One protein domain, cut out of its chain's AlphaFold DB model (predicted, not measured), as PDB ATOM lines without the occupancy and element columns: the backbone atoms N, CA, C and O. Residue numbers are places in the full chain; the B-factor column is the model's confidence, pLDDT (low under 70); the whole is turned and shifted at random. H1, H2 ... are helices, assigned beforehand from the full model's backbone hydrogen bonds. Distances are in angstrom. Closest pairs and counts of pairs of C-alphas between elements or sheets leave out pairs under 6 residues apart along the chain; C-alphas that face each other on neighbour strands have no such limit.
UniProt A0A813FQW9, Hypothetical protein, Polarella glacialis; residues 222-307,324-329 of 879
ATOM      1  N   MET A 222     102.282 245.845  47.022       40.84
ATOM      2  CA  MET A 222     101.536 244.616  46.702       40.84
ATOM      3  C   MET A 222     100.004 244.789  46.802       40.84
ATOM      4  O   MET A 222      99.254 244.068  46.142       40.84
ATOM      5  N   SER A 223      99.520 245.778  47.564       38.53
ATOM      6  CA  SER A 223      98.093 246.140  47.645       38.53
ATOM      7  C   SER A 223      97.601 246.872  46.382       38.53
ATOM      8  O   SER A 223      96.482 246.632  45.921       38.53
ATOM      9  N   GLU A 224      98.457 247.698  45.770       40.59
ATOM     10  CA  GLU A 224      98.184 248.410  44.508       40.59
ATOM     11  C   GLU A 224      98.304 247.494  43.273       40.59
ATOM     12  O   GLU A 224      97.463 247.556  42.374       40.59
ATOM     13  N   PHE A 225      99.229 246.524  43.263       37.75
ATOM     14  CA  PHE A 225      99.278 245.485  42.217       37.75
ATOM     15  C   PHE A 225      98.004 244.617  42.170       37.75
ATOM     16  O   PHE A 225      97.570 244.174  41.103       37.75
ATOM     17  N   GLY A 226      97.332 244.434  43.313       40.31
ATOM     18  CA  GLY A 226      96.012 243.800  43.390       40.31
ATOM     19  C   GLY A 226      94.883 244.602  42.721       40.31
ATOM     20  O   GLY A 226      93.838 244.032  42.394       40.31
ATOM     21  N   LYS A 227      95.072 245.908  42.486       38.97
ATOM     22  CA  LYS A 227      94.131 246.756  41.736       38.97
ATOM     23  C   LYS A 227      94.383 246.678  40.225       38.97
ATOM     24  O   LYS A 227      93.411 246.585  39.480       38.97
ATOM     25  N   LEU A 228      95.640 246.571  39.777       36.25
ATOM     26  CA  LEU A 228      95.977 246.349  38.358       36.25
ATOM     27  C   LEU A 228      95.579 244.955  37.837       36.25
ATOM     28  O   LEU A 228      95.211 244.814  36.671       36.25
ATOM     29  N   LYS A 229      95.545 243.932  38.704       42.72
ATOM     30  CA  LYS A 229      95.110 242.564  38.344       42.72
ATOM     31  C   LYS A 229      93.652 242.467  37.855       42.72
ATOM     32  O   LYS A 229      93.252 241.421  37.356       42.72
ATOM     33  N   ARG A 230      92.851 243.538  37.978       45.81
ATOM     34  CA  ARG A 230      91.447 243.586  37.530       45.81
ATOM     35  C   ARG A 230      91.228 244.117  36.104       45.81
ATOM     36  O   ARG A 230      90.081 244.137  35.673       45.81
ATOM     37  N   VAL A 231      92.269 244.501  35.352       44.75
ATOM     38  CA  VAL A 231      92.082 245.262  34.090       44.75
ATOM     39  C   VAL A 231      92.551 244.545  32.810       44.75
ATOM     40  O   VAL A 231      92.329 245.044  31.713       44.75
ATOM     41  N   TRP A 232      93.039 243.304  32.878       48.06
ATOM     42  CA  TRP A 232      93.074 242.432  31.687       48.06
ATOM     43  C   TRP A 232      91.782 241.623  31.609       48.06
ATOM     44  O   TRP A 232      91.737 240.405  31.774       48.06
ATOM     45  N   SER A 233      90.677 242.350  31.449       66.56
ATOM     46  CA  SER A 233      89.363 241.739  31.283       66.56
ATOM     47  C   SER A 233      89.324 240.944  29.973       66.56
ATOM     48  O   SER A 233      89.980 241.308  28.996       66.56
ATOM     49  N   ARG A 234      88.480 239.905  29.907       67.81
ATOM     50  CA  ARG A 234      88.160 239.168  28.664       67.81
ATOM     51  C   ARG A 234      87.815 240.092  27.486       67.81
ATOM     52  O   ARG A 234      87.911 239.682  26.336       67.81
ATOM     53  N   SER A 235      87.393 241.327  27.769       78.12
ATOM     54  CA  SER A 235      87.076 242.321  26.751       78.12
ATOM     55  C   SER A 235      88.314 242.935  26.092       78.12
ATOM     56  O   SER A 235      88.224 243.295  24.929       78.12
ATOM     57  N   THR A 236      89.464 243.018  26.768       87.00
ATOM     58  CA  THR A 236      90.650 243.712  26.242       87.00
ATOM     59  C   THR A 236      91.363 242.878  25.175       87.00
ATOM     60  O   THR A 236      91.552 243.361  24.065       87.00
ATOM     61  N   LEU A 237      91.655 241.600  25.456       88.50
ATOM     62  CA  LEU A 237      92.250 240.685  24.467       88.50
ATOM     63  C   LEU A 237      91.330 240.504  23.250       88.50
ATOM     64  O   LEU A 237      91.774 240.606  22.112       88.50
ATOM     65  N   ALA A 238      90.026 240.324  23.486       92.06
ATOM     66  CA  ALA A 238      89.047 240.216  22.409       92.06
ATOM     67  C   ALA A 238      88.937 241.509  21.580       92.06
ATOM     68  O   ALA A 238      88.724 241.430  20.376       92.06
ATOM     69  N   LYS A 239      89.102 242.696  22.184       93.88
ATOM     70  CA  LYS A 239      89.152 243.973  21.453       93.88
ATOM     71  C   LYS A 239      90.386 244.064  20.554       93.88
ATOM     72  O   LYS A 239      90.237 244.436  19.397       93.88
ATOM     73  N   CYS A 240      91.565 243.688  21.053       93.44
ATOM     74  CA  CYS A 240      92.788 243.656  20.247       93.44
ATOM     75  C   CYS A 240      92.655 242.686  19.067       93.44
ATOM     76  O   CYS A 240      92.888 243.081  17.929       93.44
ATOM     77  N   LEU A 241      92.198 241.455  19.319       94.81
ATOM     78  CA  LEU A 241      92.008 240.450  18.268       94.81
ATOM     79  C   LEU A 241      90.962 240.885  17.240       94.81
ATOM     80  O   LEU A 241      91.176 240.724  16.046       94.81
ATOM     81  N   ARG A 242      89.862 241.513  17.670       96.44
ATOM     82  CA  ARG A 242      88.887 242.095  16.738       96.44
ATOM     83  C   ARG A 242      89.491 243.159  15.834       96.44
ATOM     84  O   ARG A 242      89.154 243.182  14.658       96.44
ATOM     85  N   ASN A 243      90.372 244.008  16.360       95.50
ATOM     86  CA  ASN A 243      91.035 245.030  15.555       95.50
ATOM     87  C   ASN A 243      91.963 244.398  14.504       95.50
ATOM     88  O   ASN A 243      91.939 244.792  13.343       95.50
ATOM     89  N   ILE A 244      92.710 243.359  14.894       95.62
ATOM     90  CA  ILE A 244      93.607 242.610  14.001       95.62
ATOM     91  C   ILE A 244      92.816 241.912  12.886       95.62
ATOM     92  O   ILE A 244      93.137 242.068  11.712       95.62
ATOM     93  N   PHE A 245      91.737 241.204  13.232       96.19
ATOM     94  CA  PHE A 245      90.886 240.507  12.259       96.19
ATOM     95  C   PHE A 245      89.872 241.417  11.553       96.19
ATOM     96  O   PHE A 245      89.037 240.924  10.798       96.19
ATOM     97  N   ARG A 246      89.903 242.732  11.811       96.75
ATOM     98  CA  ARG A 246      88.926 243.712  11.306       96.75
ATOM     99  C   ARG A 246      87.464 243.309  11.559       96.75
ATOM    100  O   ARG A 246      86.574 243.630  10.776       96.75
ATOM    101  N   ILE A 247      87.198 242.624  12.670       97.00
ATOM    102  CA  ILE A 247      85.848 242.235  13.085       97.00
ATOM    103  C   ILE A 247      85.211 243.425  13.823       97.00
ATOM    104  O   ILE A 247      85.734 243.833  14.866       97.00
ATOM    105  N   PRO A 248      84.065 243.964  13.358       95.25
ATOM    106  CA  PRO A 248      83.357 245.033  14.058       95.25
ATOM    107  C   PRO A 248      83.008 244.638  15.495       95.25
ATOM    108  O   PRO A 248      82.926 243.455  15.844       95.25
ATOM    109  N   HIS A 249      82.755 245.627  16.353       95.38
ATOM    110  CA  HIS A 249      82.398 245.372  17.750       95.38
ATOM    111  C   HIS A 249      81.230 244.366  17.866       95.38
ATOM    112  O   HIS A 249      80.337 244.365  17.026       95.38
ATOM    113  N   SER A 250      81.195 243.537  18.922       94.50
ATOM    114  CA  SER A 250      80.202 242.454  19.119       94.50
ATOM    115  C   SER A 250      78.745 242.860  18.920       94.50
ATOM    116  O   SER A 250      77.939 242.021  18.534       94.50
ATOM    117  N   TRP A 251      78.383 244.106  19.238       94.31
ATOM    118  CA  TRP A 251      77.005 244.575  19.098       94.31
ATOM    119  C   TRP A 251      76.629 244.810  17.627       94.31
ATOM    120  O   TRP A 251      75.454 244.707  17.295       94.31
ATOM    121  N   ILE A 252      77.621 245.038  16.757       96.62
ATOM    122  CA  ILE A 252      77.480 245.196  15.305       96.62
ATOM    123  C   ILE A 252      77.633 243.839  14.612       96.62
ATOM    124  O   ILE A 252      76.738 243.402  13.900       96.62
ATOM    125  N   SER A 253      78.750 243.140  14.846       96.69
ATOM    126  CA  SER A 253      79.077 241.899  14.128       96.69
ATOM    127  C   SER A 253      78.271 240.685  14.585       96.69
ATOM    128  O   SER A 253      78.284 239.668  13.904       96.69
ATOM    129  N   ARG A 254      77.627 240.743  15.762       96.69
ATOM    130  CA  ARG A 254      77.011 239.596  16.467       96.69
ATOM    131  C   ARG A 254      77.981 238.445  16.791       96.69
ATOM    132  O   ARG A 254      77.589 237.495  17.463       96.69
ATOM    133  N   ILE A 255      79.259 238.554  16.422       96.94
ATOM    134  CA  ILE A 255      80.307 237.585  16.745       96.94
ATOM    135  C   ILE A 255      80.698 237.768  18.212       96.94
ATOM    136  O   ILE A 255      81.212 238.818  18.616       96.94
ATOM    137  N   THR A 256      80.464 236.749  19.037       96.38
ATOM    138  CA  THR A 256      80.780 236.799  20.472       96.38
ATOM    139  C   THR A 256      82.294 236.832  20.715       96.38
ATOM    140  O   THR A 256      83.084 236.396  19.881       96.38
ATOM    141  N   ASN A 257      82.741 237.327  21.878       94.69
ATOM    142  CA  ASN A 257      84.174 237.297  22.224       94.69
ATOM    143  C   ASN A 257      84.728 235.863  22.281       94.69
ATOM    144  O   ASN A 257      85.925 235.679  22.101       94.69
ATOM    145  N   HIS A 258      83.871 234.871  22.551       93.25
ATOM    146  CA  HIS A 258      84.252 233.462  22.534       93.25
ATOM    147  C   HIS A 258      84.683 233.038  21.133       93.25
ATOM    148  O   HIS A 258      85.795 232.561  20.959       93.25
ATOM    149  N   THR A 259      83.837 233.314  20.143       95.75
ATOM    150  CA  THR A 259      84.087 232.982  18.739       95.75
ATOM    151  C   THR A 259      85.330 233.692  18.203       95.75
ATOM    152  O   THR A 259      86.102 233.097  17.471       95.75
ATOM    153  N   VAL A 260      85.587 234.944  18.610       96.31
ATOM    154  CA  VAL A 260      86.826 235.653  18.222       96.31
ATOM    155  C   VAL A 260      88.077 234.957  18.769       96.31
ATOM    156  O   VAL A 260      89.073 234.860  18.061       96.31
ATOM    157  N   LEU A 261      88.044 234.481  20.019       94.44
ATOM    158  CA  LEU A 261      89.171 233.752  20.616       94.44
ATOM    159  C   LEU A 261      89.372 232.382  19.957       94.44
ATOM    160  O   LEU A 261      90.507 231.978  19.738       94.44
ATOM    161  N   GLU A 262      88.274 231.715  19.609       94.69
ATOM    162  CA  GLU A 262      88.262 230.432  18.905       94.69
ATOM    163  C   GLU A 262      88.839 230.553  17.488       94.69
ATOM    164  O   GLU A 262      89.744 229.803  17.136       94.69
ATOM    165  N   ILE A 263      88.427 231.569  16.721       94.75
ATOM    166  CA  ILE A 263      89.002 231.885  15.399       94.75
ATOM    167  C   ILE A 263      90.504 232.169  15.513       94.75
ATOM    168  O   ILE A 263      91.292 231.723  14.685       94.75
ATOM    169  N   ALA A 264      90.915 232.886  16.558       94.56
ATOM    170  CA  ALA A 264      92.315 233.203  16.802       94.56
ATOM    171  C   ALA A 264      93.145 232.006  17.302       94.56
ATOM    172  O   ALA A 264      94.331 232.186  17.574       94.56
ATOM    173  N   SER A 265      92.534 230.827  17.505       94.62
ATOM    174  CA  SER A 265      93.147 229.675  18.187       94.62
ATOM    175  C   SER A 265      93.830 230.070  19.507       94.62
ATOM    176  O   SER A 265      94.863 229.527  19.892       94.62
ATOM    177  N   CYS A 266      93.272 231.071  20.192       92.50
ATOM    178  CA  CYS A 266      93.822 231.622  21.419       92.50
ATOM    179  C   CYS A 266      93.068 231.057  22.619       92.50
ATOM    180  O   CYS A 266      91.864 231.281  22.779       92.50
ATOM    181  N   ASP A 267      93.799 230.404  23.521       90.00
ATOM    182  CA  ASP A 267      93.250 229.972  24.799       90.00
ATOM    183  C   ASP A 267      92.670 231.154  25.585       90.00
ATOM    184  O   ASP A 267      93.167 232.287  25.569       90.00
ATOM    185  N   LYS A 268      91.615 230.878  26.356       86.69
ATOM    186  CA  LYS A 268      91.070 231.858  27.301       86.69
ATOM    187  C   LYS A 268      92.199 232.277  28.246       86.69
ATOM    188  O   LYS A 268      92.749 231.430  28.941       86.69
ATOM    189  N   LEU A 269      92.469 233.582  28.369       84.94
ATOM    190  CA  LEU A 269      93.509 234.108  29.270       84.94
ATOM    191  C   LEU A 269      93.403 233.540  30.696       84.94
ATOM    192  O   LEU A 269      94.417 233.310  31.343       84.94
ATOM    193  N   SER A 270      92.187 233.274  31.187       85.81
ATOM    194  CA  SER A 270      91.974 232.617  32.484       85.81
ATOM    195  C   SER A 270      92.538 231.193  32.545       85.81
ATOM    196  O   SER A 270      93.084 230.818  33.575       85.81
ATOM    197  N   ALA A 271      92.435 230.421  31.461       89.31
ATOM    198  CA  ALA A 271      93.014 229.084  31.348       89.31
ATOM    199  C   ALA A 271      94.545 229.153  31.243       89.31
ATOM    200  O   ALA A 271      95.236 228.458  31.982       89.31
ATOM    201  N   THR A 272      95.088 230.058  30.421       89.88
ATOM    202  CA  THR A 272      96.541 230.286  30.335       89.88
ATOM    203  C   THR A 272      97.118 230.723  31.681       89.88
ATOM    204  O   THR A 272      98.161 230.232  32.113       89.88
ATOM    205  N   LEU A 273      96.421 231.623  32.379       91.06
ATOM    206  CA  LEU A 273      96.804 232.094  33.702       91.06
ATOM    207  C   LEU A 273      96.750 230.957  34.728       91.06
ATOM    208  O   LEU A 273      97.706 230.799  35.482       91.06
ATOM    209  N   LEU A 274      95.691 230.141  34.729       92.62
ATOM    210  CA  LEU A 274      95.590 228.965  35.595       92.62
ATOM    211  C   LEU A 274      96.732 227.974  35.317       92.62
ATOM    212  O   LEU A 274      97.406 227.556  36.252       92.62
ATOM    213  N   LYS A 275      97.033 227.678  34.045       94.06
ATOM    214  CA  LYS A 275      98.160 226.819  33.641       94.06
ATOM    215  C   LYS A 275      99.491 227.336  34.191       94.06
ATOM    216  O   LYS A 275     100.242 226.583  34.801       94.06
ATOM    217  N   ARG A 276      99.775 228.635  34.037       94.44
ATOM    218  CA  ARG A 276     101.000 229.258  34.577       94.44
ATOM    219  C   ARG A 276     101.046 229.219  36.105       94.44
ATOM    220  O   ARG A 276     102.110 229.003  36.673       94.44
ATOM    221  N   GLN A 277      99.906 229.395  36.767       94.62
ATOM    222  CA  GLN A 277      99.799 229.329  38.224       94.62
ATOM    223  C   GLN A 277     100.019 227.912  38.766       94.62
ATOM    224  O   GLN A 277     100.712 227.757  39.767       94.62
ATOM    225  N   LEU A 278      99.487 226.894  38.089       95.31
ATOM    226  CA  LEU A 278      99.717 225.486  38.417       95.31
ATOM    227  C   LEU A 278     101.190 225.106  38.231       95.31
ATOM    228  O   LEU A 278     101.773 224.494  39.120       95.31
ATOM    229  N   LEU A 279     101.815 225.534  37.128       95.00
ATOM    230  CA  LEU A 279     103.248 225.323  36.890       95.00
ATOM    231  C   LEU A 279     104.116 225.998  37.957       95.00
ATOM    232  O   LEU A 279     105.076 225.404  38.440       95.00
ATOM    233  N   PHE A 280     103.765 227.223  38.355       95.19
ATOM    234  CA  PHE A 280     104.464 227.918  39.431       95.19
ATOM    235  C   PHE A 280     104.327 227.172  40.762       95.19
ATOM    236  O   PHE A 280     105.326 226.953  41.441       95.19
ATOM    237  N   LEU A 281     103.120 226.726  41.124       95.38
ATOM    238  CA  LEU A 281     102.914 225.957  42.351       95.38
ATOM    239  C   LEU A 281     103.664 224.616  42.313       95.38
ATOM    240  O   LEU A 281     104.285 224.253  43.305       95.38
ATOM    241  N   ALA A 282     103.698 223.927  41.169       95.25
ATOM    242  CA  ALA A 282     104.504 222.718  40.988       95.25
ATOM    243  C   ALA A 282     106.005 222.988  41.195       95.25
ATOM    244  O   ALA A 282     106.696 222.190  41.824       95.25
ATOM    245  N   HIS A 283     106.507 224.134  40.724       96.50
ATOM    246  CA  HIS A 283     107.886 224.554  40.972       96.50
ATOM    247  C   HIS A 283     108.147 224.830  42.463       96.50
ATOM    248  O   HIS A 283     109.171 224.408  42.989       96.50
ATOM    249  N   VAL A 284     107.204 225.471  43.163       95.69
ATOM    250  CA  VAL A 284     107.288 225.706  44.617       95.69
ATOM    251  C   VAL A 284     107.283 224.392  45.405       95.69
ATOM    252  O   VAL A 284     108.072 224.241  46.332       95.69
ATOM    253  N   VAL A 285     106.442 223.425  45.027       95.19
ATOM    254  CA  VAL A 285     106.364 222.108  45.687       95.19
ATOM    255  C   VAL A 285     107.673 221.318  45.536       95.19
ATOM    256  O   VAL A 285     108.063 220.617  46.466       95.19
ATOM    257  N   ARG A 286     108.370 221.448  44.397       95.75
ATOM    258  CA  ARG A 286     109.640 220.748  44.114       95.75
ATOM    259  C   ARG A 286     110.870 221.352  44.800       95.75
ATOM    260  O   ARG A 286     111.911 220.704  44.826       95.75
ATOM    261  N   LYS A 287     110.789 222.576  45.329       95.75
ATOM    262  CA  LYS A 287     111.902 223.208  46.059       95.75
ATOM    263  C   LYS A 287     112.185 222.472  47.382       95.75
ATOM    264  O   LYS A 287     111.261 221.872  47.935       95.75
ATOM    265  N   PRO A 288     113.423 222.491  47.910       96.06
ATOM    266  CA  PRO A 288     113.742 221.860  49.195       96.06
ATOM    267  C   PRO A 288     112.925 222.480  50.340       96.06
ATOM    268  O   PRO A 288     112.444 223.606  50.224       96.06
ATOM    269  N   GLY A 289     112.736 221.731  51.432       93.31
ATOM    270  CA  GLY A 289     111.906 222.155  52.571       93.31
ATOM    271  C   GLY A 289     112.346 223.479  53.203       93.31
ATOM    272  O   GLY A 289     111.491 224.245  53.644       93.31
ATOM    273  N   ASP A 290     113.648 223.768  53.151       93.94
ATOM    274  CA  ASP A 290     114.267 224.969  53.722       93.94
ATOM    275  C   ASP A 290     114.213 226.194  52.789       93.94
ATOM    276  O   ASP A 290     114.641 227.287  53.161       93.94
ATOM    277  N   ASP A 291     113.686 226.049  51.565       95.62
ATOM    278  CA  ASP A 291     113.540 227.178  50.646       95.62
ATOM    279  C   ASP A 291     112.474 228.160  51.180       95.62
ATOM    280  O   ASP A 291     111.326 227.763  51.415       95.62
ATOM    281  N   PRO A 292     112.791 229.461  51.331       93.00
ATOM    282  CA  PRO A 292     111.882 230.436  51.939       93.00
ATOM    283  C   PRO A 292     110.590 230.643  51.131       93.00
ATOM    284  O   PRO A 292     109.549 231.013  51.685       93.00
ATOM    285  N   VAL A 293     110.610 230.387  49.817       93.06
ATOM    286  CA  VAL A 293     109.419 230.464  48.958       93.06
ATOM    287  C   VAL A 293     108.505 229.269  49.211       93.06
ATOM    288  O   VAL A 293     107.285 229.431  49.255       93.06
ATOM    289  N   ARG A 294     109.073 228.078  49.428       95.56
ATOM    290  CA  ARG A 294     108.295 226.897  49.823       95.56
ATOM    291  C   ARG A 294     107.740 227.060  51.235       95.56
ATOM    292  O   ARG A 294     106.534 226.912  51.412       95.56
ATOM    293  N   ALA A 295     108.581 227.444  52.194       94.06
ATOM    294  CA  ALA A 295     108.225 227.588  53.606       94.06
ATOM    295  C   ALA A 295     107.170 228.677  53.890       94.06
ATOM    296  O   ALA A 295     106.537 228.654  54.942       94.06
ATOM    297  N   SER A 296     106.971 229.628  52.969       92.88
ATOM    298  CA  SER A 296     105.952 230.686  53.087       92.88
ATOM    299  C   SER A 296     104.584 230.323  52.493       92.88
ATOM    300  O   SER A 296     103.608 231.046  52.711       92.88
ATOM    301  N   ILE A 297     104.499 229.238  51.714       93.81
ATOM    302  CA  ILE A 297     103.273 228.801  51.026       93.81
ATOM    303  C   ILE A 297     102.813 227.437  51.547       93.81
ATOM    304  O   ILE A 297     101.612 227.223  51.727       93.81
ATOM    305  N   LEU A 298     103.748 226.521  51.789       95.75
ATOM    306  CA  LEU A 298     103.512 225.144  52.213       95.75
ATOM    307  C   LEU A 298     104.070 224.925  53.620       95.75
ATOM    308  O   LEU A 298     105.031 225.577  54.030       95.75
ATOM    309  N   LYS A 299     103.475 223.997  54.368       95.06
ATOM    310  CA  LYS A 299     104.047 223.560  55.646       95.06
ATOM    311  C   LYS A 299     105.417 222.887  55.398       95.06
ATOM    312  O   LYS A 299     105.552 222.170  54.400       95.06
ATOM    313  N   PRO A 300     106.421 223.068  56.279       93.56
ATOM    314  CA  PRO A 300     107.701 222.365  56.172       93.56
ATOM    315  C   PRO A 300     107.484 220.852  56.050       93.56
ATOM    316  O   PRO A 300     106.632 220.299  56.742       93.56
ATOM    317  N   PHE A 301     108.217 220.202  55.143       91.31
ATOM    318  CA  PHE A 301     108.131 218.755  54.870       91.31
ATOM    319  C   PHE A 301     106.751 218.230  54.435       91.31
ATOM    320  O   PHE A 301     106.541 217.024  54.370       91.31
ATOM    321  N   SER A 302     105.820 219.112  54.072       93.88
ATOM    322  CA  SER A 302     104.483 218.740  53.615       93.88
ATOM    323  C   SER A 302     104.146 219.431  52.290       93.88
ATOM    324  O   SER A 302     104.761 220.426  51.894       93.88
ATOM    325  N   SER A 303     103.195 218.853  51.558       93.06
ATOM    326  CA  SER A 303     102.569 219.448  50.374       93.06
ATOM    327  C   SER A 303     101.291 220.214  50.729       93.06
ATOM    328  O   SER A 303     100.656 220.787  49.842       93.06
ATOM    329  N   GLU A 304     100.903 220.248  52.006       94.31
ATOM    330  CA  GLU A 304      99.765 221.020  52.491       94.31
ATOM    331  C   GLU A 304     100.077 222.514  52.512       94.31
ATOM    332  O   GLU A 304     101.140 222.948  52.967       94.31
ATOM    333  N   LEU A 305      99.107 223.321  52.077       94.19
ATOM    334  CA  LEU A 305      99.169 224.769  52.239       94.19
ATOM    335  C   LEU A 305      99.346 225.135  53.716       94.19
ATOM    336  O   LEU A 305      98.615 224.663  54.592       94.19
ATOM    337  N   GLN A 306     100.284 226.040  53.984       92.94
ATOM    338  CA  GLN A 306     100.454 226.617  55.305       92.94
ATOM    339  C   GLN A 306      99.179 227.387  55.658       92.94
ATOM    340  O   GLN A 306      98.800 228.354  54.988       92.94
ATOM    341  N   ASN A 307      98.481 226.951  56.709       87.44
ATOM    342  CA  ASN A 307      97.363 227.712  57.240       87.44
ATOM    343  C   ASN A 307      97.953 228.943  57.924       87.44
ATOM    344  O   ASN A 307      98.368 228.876  59.076       87.44
ATOM    345  N   GLU A 324      92.556 228.584  45.846       91.19
ATOM    346  CA  GLU A 324      91.858 228.236  44.598       91.19
ATOM    347  C   GLU A 324      92.744 227.436  43.641       91.19
ATOM    348  O   GLU A 324      92.321 226.407  43.126       91.19
ATOM    349  N   VAL A 325      94.003 227.842  43.456       93.31
ATOM    350  CA  VAL A 325      94.950 227.070  42.634       93.31
ATOM    351  C   VAL A 325      95.206 225.697  43.248       93.31
ATOM    352  O   VAL A 325      95.257 224.707  42.526       93.31
ATOM    353  N   TYR A 326      95.297 225.608  44.574       93.69
ATOM    354  CA  TYR A 326      95.508 224.340  45.264       93.69
ATOM    355  C   TYR A 326      94.324 223.380  45.124       93.69
ATOM    356  O   TYR A 326      94.546 222.188  44.955       93.69
ATOM    357  N   LYS A 327      93.075 223.871  45.085       93.38
ATOM    358  CA  LYS A 327      91.915 223.028  44.732       93.38
ATOM    359  C   LYS A 327      92.077 222.394  43.350       93.38
ATOM    360  O   LYS A 327      91.799 221.211  43.195       93.38
ATOM    361  N   HIS A 328      92.549 223.161  42.365       94.56
ATOM    362  CA  HIS A 328      92.827 222.630  41.030       94.56
ATOM    363  C   HIS A 328      93.977 221.620  41.042       94.56
ATOM    364  O   HIS A 328      93.893 220.621  40.336       94.56
ATOM    365  N   VAL A 329      95.013 221.828  41.861       94.44
ATOM    366  CA  VAL A 329      96.085 220.835  42.043       94.44
ATOM    367  C   VAL A 329      95.553 219.545  42.653       94.44
ATOM    368  O   VAL A 329      95.841 218.487  42.113       94.44
TER     369      VAL A 329
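Overview. This is residues 222 to 307 and 324 to 329 of the 879 residues of the protein "Hypothetical protein" of Polarella glacialis (UniProt A0A813FQW9). A long helix, H5, runs along much of a drawn-out model, with a loose head of H2, H3 and H4 beyond its first end and the short H6 with the loop of residues 296 to 307 at its other end. H7 crosses H5 part-way along, and residues 222 to 231, which include H1, stick out as a free tail. The printed part has 92 residues with seven named helices, H1 to H7 in chain order, and no named strand: all helix. It is only just extended, close to loose, with a radius of gyration of the C-alphas of 18.7 A and spans of 56 by 28 by 19 A.

Along the chain. Find C-alpha 222 at (101.536, 244.616, 46.702); from there H1 runs to residue 228. H2 covers residues 234 to 244, 16.0 A long, H3 residues 250 to 253, and H4 residues 257 to 263. Look for C-alpha 269 at (93.509, 234.108, 29.270), where H5 begins; it runs 25.7 A to residue 286. H6 is residues 292 to 295, and H7, residues 324 to 329, ends at (96.085, 220.835, 42.043).

Arrangement. H1 touches no helix. H2 and H4 touch, the closest C-alphas being those of Ala 238 and Asn 257, 5.7 A apart, at a steep tilt of 48 degrees, the same way. H3 is close to H4 but not clearly touching; C-alphas 250 and 257, the closest, are 7.2 A apart. H2 is likewise close to H5 but not clearly touching, at Arg 234 and Leu 269, C-alphas 7.4 A apart. With residues 274 to 278 alone, H5 touches H7, closest at C-alphas 278 and 325, 6.6 A, at a steep tilt of 67 degrees, only just short of about perpendicular. H5 and H6 only just touch, only at the corner, with 3 pairs of C-alphas within 8 A, the closest Val 284 and Arg 294 at 5.4 A. Each O i to N i+4 pair is within hydrogen-bond range in H4, H5 and H7, against 2 of 3 in H1 and 6 of 7 in H2; H3 and H6 are too short for one.

Size, cuts and confidence. The C-alphas farthest apart, of Ile 252 and Asp 290, are 56.9 A apart. Residues 308 to 323 are not printed, and C-alphas 307 and 324 are 13.8 A apart across that cut. The links printed whole are tight. Residues 222 to 234 have pLDDT under 70.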